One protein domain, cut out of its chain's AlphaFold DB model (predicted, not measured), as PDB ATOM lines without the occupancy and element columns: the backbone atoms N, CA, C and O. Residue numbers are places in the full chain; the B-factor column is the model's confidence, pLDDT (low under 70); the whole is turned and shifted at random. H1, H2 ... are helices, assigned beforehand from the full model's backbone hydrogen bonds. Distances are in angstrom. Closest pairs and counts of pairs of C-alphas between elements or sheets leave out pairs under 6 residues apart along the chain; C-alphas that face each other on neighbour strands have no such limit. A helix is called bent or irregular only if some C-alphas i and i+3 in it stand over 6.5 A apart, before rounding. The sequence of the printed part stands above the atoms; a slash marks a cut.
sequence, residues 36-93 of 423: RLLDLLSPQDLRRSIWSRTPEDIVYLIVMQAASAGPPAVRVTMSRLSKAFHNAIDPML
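What this domain is: This is residues 36 to 93 of the 423 residues of an uncharacterized protein of Fistulina hepatica ATCC 64428 (UniProt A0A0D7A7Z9). Three helices, H3, H4 and H5, sit side by side with their centres in a triangle and run in alternating directions, a small up-and-down bundle in which each touches the other two. H2 lies beyond the end of this bundle where H3 begins and comes near H3, while the short H1 lies off to one side and touches no helix. The printed part has 58 residues with five named helices, H1 to H5 in order along the chain, and no named strand; the class is all helix. The whole is compact, with a radius of gyration of the C-alphas of 11.3 A, and spans 30 by 21 by 16 A.

Where its parts are: The longest helix is H3, residues 56 to 69, 20.0 A from first to last C-alpha; it begins with C-alpha 56 at (170.712, 273.056, 280.266). H4 is residues 72 to 78, 9.9 A long. H5, residues 83 to 93, is 14.9 A long and ends with C-alpha 93 at (154.293, 279.190, 294.111). H5 is irregular, but only just: C-alphas 88 and 91 are 6.7 A apart. Before H3 stands H2, residues 45 to 53, 12.7 A long; it is neither bent nor irregular, but only just, with C-alphas 47 and 50 6.0 A apart. H1, residues 36 to 39, is 5.0 A long and begins with C-alpha 36 at (168.554, 292.225, 280.761).

How they stand to each other: H3 and H4 form a helical hairpin, at a shallow tilt of 11 degrees, opposite ways. H3 touches H4 with residues 63 to 68 alone, and the closest C-alphas, those of Ala 67 and Arg 75, are 4.7 A apart. H4 and H5 form a second helical hairpin, at a shallow tilt of 9 degrees, opposite ways; their closest C-alphas, Pro 72 and Leu 93, are 6.6 A apart. H3 and H5 touch and run the same way at a shallow tilt of 19 degrees, with the C-alphas of Ala 67 and Ile 89 closest at 7.0 A. H2 and H3 are close but not clearly touching: the closest C-alphas, Trp 51 and Val 59, are 7.4 A apart, and the tilt is steep, 63 degrees, opposite ways. H2 is apart from H4 and H5, and H1 is apart from the other four helices. In H3 and H4 every O i to N i+4 pair is within hydrogen-bond range; in H2 3 of 5 are and in H5 5 of 7, and H1 is too short for such a pair.

The domain as a whole: The two C-alphas farthest apart, those of Asp 45 and Pro 91, are 31.2 A apart. Residues 39 to 45 stand free, as do residues 52 to 58, of which 56 to 58 belong to H3. The printed part has no cut, and the four links between the helices are tight. The mean pLDDT of the printed part is 73.2, and the model's confidence is low, under 70, in residues 36 to 53.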
ATOM      1  N   ARG A  36     168.103 292.069 282.154       52.50
ATOM      2  CA  ARG A  36     168.554 292.225 280.761       52.50
ATOM      3  C   ARG A  36     168.133 291.044 279.884       52.50
ATOM      4  O   ARG A  36     167.678 291.274 278.778       52.50
ATOM      5  N   LEU A  37     168.209 289.804 280.370       50.28
ATOM      6  CA  LEU A  37     167.676 288.625 279.677       50.28
ATOM      7  C   LEU A  37     166.161 288.729 279.460       50.28
ATOM      8  O   LEU A  37     165.703 288.481 278.354       50.28
ATOM      9  N   LEU A  38     165.387 289.111 280.479       53.25
ATOM     10  CA  LEU A  38     163.933 289.294 280.380       53.25
ATOM     11  C   LEU A  38     163.538 290.453 279.450       53.25
ATOM     12  O   LEU A  38     162.604 290.298 278.668       53.25
ATOM     13  N   ASP A  39     164.272 291.561 279.487       54.00
ATOM     14  CA  ASP A  39     164.075 292.741 278.638       54.00
ATOM     15  C   ASP A  39     164.478 292.449 277.174       54.00
ATOM     16  O   ASP A  39     163.871 292.967 276.240       54.00
ATOM     17  N   LEU A  40     165.454 291.554 276.958       46.78
ATOM     18  CA  LEU A  40     165.847 291.024 275.642       46.78
ATOM     19  C   LEU A  40     164.918 289.906 275.123       46.78
ATOM     20  O   LEU A  40     165.055 289.481 273.976       46.78
ATOM     21  N   LEU A  41     163.965 289.408 275.922       45.16
ATOM     22  CA  LEU A  41     163.077 288.292 275.558       45.16
ATOM     23  C   LEU A  41     161.782 288.745 274.849       45.16
ATOM     24  O   LEU A  41     160.682 288.284 275.167       45.16
ATOM     25  N   SER A  42     161.942 289.565 273.805       47.97
ATOM     26  CA  SER A  42     160.936 289.821 272.757       47.97
ATOM     27  C   SER A  42     161.202 288.913 271.532       47.97
ATOM     28  O   SER A  42     162.352 288.521 271.309       47.97
ATOM     29  N   PRO A  43     160.180 288.408 270.808       56.84
ATOM     30  CA  PRO A  43     160.194 286.984 270.477       56.84
ATOM     31  C   PRO A  43     160.456 286.646 269.003       56.84
ATOM     32  O   PRO A  43     159.602 286.877 268.157       56.84
ATOM     33  N   GLN A  44     161.554 285.927 268.745       48.31
ATOM     34  CA  GLN A  44     161.547 284.549 268.197       48.31
ATOM     35  C   GLN A  44     162.983 284.031 267.992       48.31
ATOM     36  O   GLN A  44     163.300 282.924 268.435       48.31
ATOM     37  N   ASP A  45     163.883 284.858 267.456       43.97
ATOM     38  CA  ASP A  45     165.229 284.416 267.052       43.97
ATOM     39  C   ASP A  45     166.223 284.295 268.216       43.97
ATOM     40  O   ASP A  45     166.953 283.303 268.317       43.97
ATOM     41  N   LEU A  46     166.196 285.229 269.179       46.22
ATOM     42  CA  LEU A  46     167.048 285.148 270.378       46.22
ATOM     43  C   LEU A  46     166.746 283.901 271.229       46.22
ATOM     44  O   LEU A  46     167.656 283.325 271.832       46.22
ATOM     45  N   ARG A  47     165.479 283.451 271.245       49.66
ATOM     46  CA  ARG A  47     165.064 282.225 271.949       49.66
ATOM     47  C   ARG A  47     165.706 280.980 271.346       49.66
ATOM     48  O   ARG A  47     166.092 280.101 272.102       49.66
ATOM     49  N   ARG A  48     165.866 280.910 270.021       52.69
ATOM     50  CA  ARG A  48     166.584 279.798 269.378       52.69
ATOM     51  C   ARG A  48     168.094 279.918 269.572       52.69
ATOM     52  O   ARG A  48     168.727 278.925 269.909       52.69
ATOM     53  N   SER A  49     168.670 281.110 269.416       53.69
ATOM     54  CA  SER A  49     170.129 281.308 269.445       53.69
ATOM     55  C   SER A  49     170.770 281.069 270.821       53.69
ATOM     56  O   SER A  49     171.708 280.282 270.933       53.69
ATOM     57  N   ILE A  50     170.261 281.703 271.884       58.66
ATOM     58  CA  ILE A  50     170.906 281.639 273.209       58.66
ATOM     59  C   ILE A  50     170.613 280.304 273.901       58.66
ATOM     60  O   ILE A  50     171.521 279.674 274.439       58.66
ATOM     61  N   TRP A  51     169.365 279.832 273.858       63.78
ATOM     62  CA  TRP A  51     168.946 278.641 274.605       63.78
ATOM     63  C   TRP A  51     169.427 277.330 273.967       63.78
ATOM     64  O   TRP A  51     169.574 276.350 274.682       63.78
ATOM     65  N   SER A  52     169.735 277.304 272.662       63.22
ATOM     66  CA  SER A  52     170.369 276.130 272.026       63.22
ATOM     67  C   SER A  52     171.878 276.032 272.270       63.22
ATOM     68  O   SER A  52     172.451 274.959 272.107       63.22
ATOM     69  N   ARG A  53     172.529 277.143 272.643       68.69
ATOM     70  CA  ARG A  53     173.981 277.221 272.888       68.69
ATOM     71  C   ARG A  53     174.354 277.250 274.369       68.69
ATOM     72  O   ARG A  53     175.520 277.069 274.699       68.69
ATOM     73  N   THR A  54     173.389 277.502 275.252       71.50
ATOM     74  CA  THR A  54     173.605 277.522 276.702       71.50
ATOM     75  C   THR A  54     173.335 276.126 277.273       71.50
ATOM     76  O   THR A  54     172.245 275.604 277.040       71.50
ATOM     77  N   PRO A  55     174.271 275.529 278.033       80.31
ATOM     78  CA  PRO A  55     174.045 274.284 278.766       80.31
ATOM     79  C   PRO A  55     172.763 274.295 279.617       80.31
ATOM     80  O   PRO A  55     172.417 275.310 280.231       80.31
ATOM     81  N   GLU A  56     172.042 273.168 279.642       72.50
ATOM     82  CA  GLU A  56     170.712 273.056 280.266       72.50
ATOM     83  C   GLU A  56     170.736 273.325 281.783       72.50
ATOM     84  O   GLU A  56     169.801 273.905 282.331       72.50
ATOM     85  N   ASP A  57     171.834 272.981 282.452       75.38
ATOM     86  CA  ASP A  57     172.099 273.263 283.863       75.38
ATOM     87  C   ASP A  57     172.251 274.770 284.142       75.38
ATOM     88  O   ASP A  57     171.648 275.289 285.083       75.38
ATOM     89  N   ILE A  58     172.976 275.503 283.290       75.19
ATOM     90  CA  ILE A  58     173.107 276.966 283.382       75.19
ATOM     91  C   ILE A  58     171.750 277.634 283.135       75.19
ATOM     92  O   ILE A  58     171.349 278.529 283.886       75.19
ATOM     93  N   VAL A  59     171.009 277.168 282.127       74.44
ATOM     94  CA  VAL A  59     169.635 277.616 281.861       74.44
ATOM     95  C   VAL A  59     168.742 277.387 283.087       74.44
ATOM     96  O   VAL A  59     168.025 278.298 283.512       74.44
ATOM     97  N   TYR A  60     168.810 276.199 283.691       77.06
ATOM     98  CA  TYR A  60     168.042 275.841 284.880       77.06
ATOM     99  C   TYR A  60     168.386 276.735 286.077       77.06
ATOM    100  O   TYR A  60     167.480 277.252 286.733       77.06
ATOM    101  N   LEU A  61     169.671 277.005 286.325       78.88
ATOM    102  CA  LEU A  61     170.117 277.919 287.381       78.88
ATOM    103  C   LEU A  61     169.567 279.342 287.192       78.88
ATOM    104  O   LEU A  61     169.060 279.932 288.150       78.88
ATOM    105  N   ILE A  62     169.603 279.882 285.968       78.31
ATOM    106  CA  ILE A  62     169.057 281.214 285.654       78.31
ATOM    107  C   ILE A  62     167.546 281.256 285.924       78.31
ATOM    108  O   ILE A  62     167.066 282.163 286.612       78.31
ATOM    109  N   VAL A  63     166.796 280.266 285.430       79.19
ATOM    110  CA  VAL A  63     165.336 280.181 285.605       79.19
ATOM    111  C   VAL A  63     164.958 280.038 287.084       79.19
ATOM    112  O   VAL A  63     164.062 280.740 287.560       79.19
ATOM    113  N   MET A  64     165.669 279.204 287.848       83.56
ATOM    114  CA  MET A  64     165.410 279.014 289.279       83.56
ATOM    115  C   MET A  64     165.772 280.245 290.119       83.56
ATOM    116  O   MET A  64     165.040 280.580 291.056       83.56
ATOM    117  N   GLN A  65     166.833 280.979 289.768       81.31
ATOM    118  CA  GLN A  65     167.147 282.256 290.413       81.31
ATOM    119  C   GLN A  65     166.084 283.318 290.092       81.31
ATOM    120  O   GLN A  65     165.613 284.015 290.995       81.31
ATOM    121  N   ALA A  66     165.658 283.412 288.827       77.06
ATOM    122  CA  ALA A  66     164.604 284.324 288.385       77.06
ATOM    123  C   ALA A  66     163.269 284.046 289.095       77.06
ATOM    124  O   ALA A  66     162.605 284.974 289.556       77.06
ATOM    125  N   ALA A  67     162.899 282.771 289.248       78.94
ATOM    126  CA  ALA A  67     161.723 282.359 290.006       78.94
ATOM    127  C   ALA A  67     161.862 282.674 291.508       78.94
ATOM    128  O   ALA A  67     160.917 283.169 292.124       78.94
ATOM    129  N   SER A  68     163.039 282.445 292.099       79.44
ATOM    130  CA  SER A  68     163.300 282.707 293.524       79.44
ATOM    131  C   SER A  68     163.175 284.189 293.880       79.44
ATOM    132  O   SER A  68     162.477 284.536 294.833       79.44
ATOM    133  N   ALA A  69     163.816 285.061 293.098       79.31
ATOM    134  CA  ALA A  69     163.813 286.508 293.319       79.31
ATOM    135  C   ALA A  69     162.549 287.209 292.784       79.31
ATOM    136  O   ALA A  69     162.199 288.295 293.244       79.31
ATOM    137  N   GLY A  70     161.869 286.611 291.802       73.81
ATOM    138  CA  GLY A  70     160.737 287.217 291.110       73.81
ATOM    139  C   GLY A  70     159.419 287.218 291.902       73.81
ATOM    140  O   GLY A  70     159.209 286.378 292.788       73.81
ATOM    141  N   PRO A  71     158.489 288.134 291.558       78.50
ATOM    142  CA  PRO A  71     157.117 288.117 292.062       78.50
ATOM    143  C   PRO A  71     156.343 286.884 291.545       78.50
ATOM    144  O   PRO A  71     156.772 286.251 290.573       78.50
ATOM    145  N   PRO A  72     155.166 286.558 292.119       77.88
ATOM    146  CA  PRO A  72     154.383 285.379 291.732       77.88
ATOM    147  C   PRO A  72     154.106 285.265 290.225       77.88
ATOM    148  O   PRO A  72     154.202 284.173 289.673       77.88
ATOM    149  N   ALA A  73     153.854 286.383 289.535       79.56
ATOM    150  CA  ALA A  73     153.648 286.400 288.086       79.56
ATOM    151  C   ALA A  73     154.861 285.866 287.296       79.56
ATOM    152  O   ALA A  73     154.688 285.081 286.370       79.56
ATOM    153  N   VAL A  74     156.091 286.218 287.697       80.31
ATOM    154  CA  VAL A  74     157.317 285.702 287.059       80.31
ATOM    155  C   VAL A  74     157.443 284.198 287.290       80.31
ATOM    156  O   VAL A  74     157.728 283.468 286.347       80.31
ATOM    157  N   ARG A  75     157.155 283.710 288.503       84.00
ATOM    158  CA  ARG A  75     157.170 282.268 288.808       84.00
ATOM    159  C   ARG A  75     156.173 281.485 287.956       84.00
ATOM    160  O   ARG A  75     156.530 280.432 287.445       84.00
ATOM    161  N   VAL A  76     154.959 282.009 287.760       83.81
ATOM    162  CA  VAL A  76     153.936 281.392 286.893       83.81
ATOM    163  C   VAL A  76     154.366 281.385 285.423       83.81
ATOM    164  O   VAL A  76     154.116 280.410 284.723       83.81
ATOM    165  N   THR A  77     155.031 282.435 284.937       85.56
ATOM    166  CA  THR A  77     155.589 282.444 283.575       85.56
ATOM    167  C   THR A  77     156.719 281.422 283.429       85.56
ATOM    168  O   THR A  77     156.725 280.655 282.471       85.56
ATOM    169  N   MET A  78     157.636 281.355 284.399       85.12
ATOM    170  CA  MET A  78     158.765 280.416 284.387       85.12
ATOM    171  C   MET A  78     158.316 278.951 284.502       85.12
ATOM    172  O   MET A  78     158.823 278.099 283.777       85.12
ATOM    173  N   SER A  79     157.311 278.650 285.334       88.94
ATOM    174  CA  SER A  79     156.774 277.289 285.485       88.94
ATOM    175  C   SER A  79     156.021 276.774 284.250       88.94
ATOM    176  O   SER A  79     155.724 275.585 284.174       88.94
ATOM    177  N   ARG A  80     155.726 277.644 283.273       87.81
ATOM    178  CA  ARG A  80     155.118 277.291 281.977       87.81
ATOM    179  C   ARG A  80     156.139 277.022 280.867       87.81
ATOM    180  O   ARG A  80     155.737 276.587 279.795       87.81
ATOM    181  N   LEU A  81     157.432 277.281 281.094       84.62
ATOM    182  CA  LEU A  81     158.469 277.123 280.063       84.62
ATOM    183  C   LEU A  81     158.802 275.652 279.762       84.62
ATOM    184  O   LEU A  81     159.107 275.322 278.619       84.62
ATOM    185  N   SER A  82     158.756 274.763 280.760       87.31
ATOM    186  CA  SER A  82     158.966 273.319 280.578       87.31
ATOM    187  C   SER A  82     158.373 272.515 281.739       87.31
ATOM    188  O   SER A  82     158.130 273.053 282.820       87.31
ATOM    189  N   LYS A  83     158.198 271.199 281.554       87.50
ATOM    190  CA  LYS A  83     157.772 270.282 282.629       87.50
ATOM    191  C   LYS A  83     158.792 270.207 283.778       87.50
ATOM    192  O   LYS A  83     158.395 270.075 284.932       87.50
ATOM    193  N   ALA A  84     160.088 270.331 283.483       87.06
ATOM    194  CA  ALA A  84     161.137 270.354 284.504       87.06
ATOM    195  C   ALA A  84     161.037 271.619 285.377       87.06
ATOM    196  O   ALA A  84     161.017 271.521 286.604       87.06
ATOM    197  N   PHE A  85     160.871 272.794 284.756       88.19
ATOM    198  CA  PHE A  85     160.665 274.049 285.487       88.19
ATOM    199  C   PHE A  85     159.327 274.077 286.222       88.19
ATOM    200  O   PHE A  85     159.263 274.608 287.327       88.19
ATOM    201  N   HIS A  86     158.274 273.467 285.666       89.12
ATOM    202  CA  HIS A  86     157.013 273.287 286.378       89.12
ATOM    203  C   HIS A  86     157.234 272.565 287.710       89.12
ATOM    204  O   HIS A  86     156.956 273.130 288.763       89.12
ATOM    205  N   ASN A  87     157.825 271.368 287.671       89.12
ATOM    206  CA  ASN A  87     158.062 270.550 288.861       89.12
ATOM    207  C   ASN A  87     158.956 271.247 289.904       89.12
ATOM    208  O   ASN A  87     158.750 271.071 291.103       89.12
ATOM    209  N   ALA A  88     159.935 272.045 289.465       87.56
ATOM    210  CA  ALA A  88     160.843 272.763 290.356       87.56
ATOM    211  C   ALA A  88     160.227 274.035 290.979       87.56
ATOM    212  O   ALA A  88     160.526 274.370 292.127       87.56
ATOM    213  N   ILE A  89     159.362 274.745 290.243       89.88
ATOM    214  CA  ILE A  89     158.822 276.059 290.638       89.88
ATOM    215  C   ILE A  89     157.439 275.954 291.293       89.88
ATOM    216  O   ILE A  89     157.107 276.793 292.129       89.88
ATOM    217  N   ASP A  90     156.635 274.936 290.975       87.38
ATOM    218  CA  ASP A  90     155.307 274.722 291.573       87.38
ATOM    219  C   ASP A  90     155.347 274.711 293.126       87.38
ATOM    220  O   ASP A  90     154.601 275.487 293.733       87.38
ATOM    221  N   PRO A  91     156.308 274.038 293.800       90.06
ATOM    222  CA  PRO A  91     156.522 274.171 295.251       90.06
ATOM    223  C   PRO A  91     156.726 275.614 295.749       90.06
ATOM    224  O   PRO A  91     156.321 275.975 296.856       90.06
ATOM    225  N   MET A  92     157.367 276.464 294.942       88.75
ATOM    226  CA  MET A  92     157.707 277.852 295.283       88.75
ATOM    227  C   MET A  92     156.544 278.829 295.068       88.75
ATOM    228  O   MET A  92     156.570 279.937 295.619       88.75
ATOM    229  N   LEU A  93     155.541 278.442 294.273       86.75
ATOM    230  CA  LEU A  93     154.293 279.190 294.111       86.75
ATOM    231  C   LEU A  93     153.445 279.113 295.383       86.75
ATOM    232  O   LEU A  93     152.935 280.134 295.834       86.75
TER     233      LEU A  93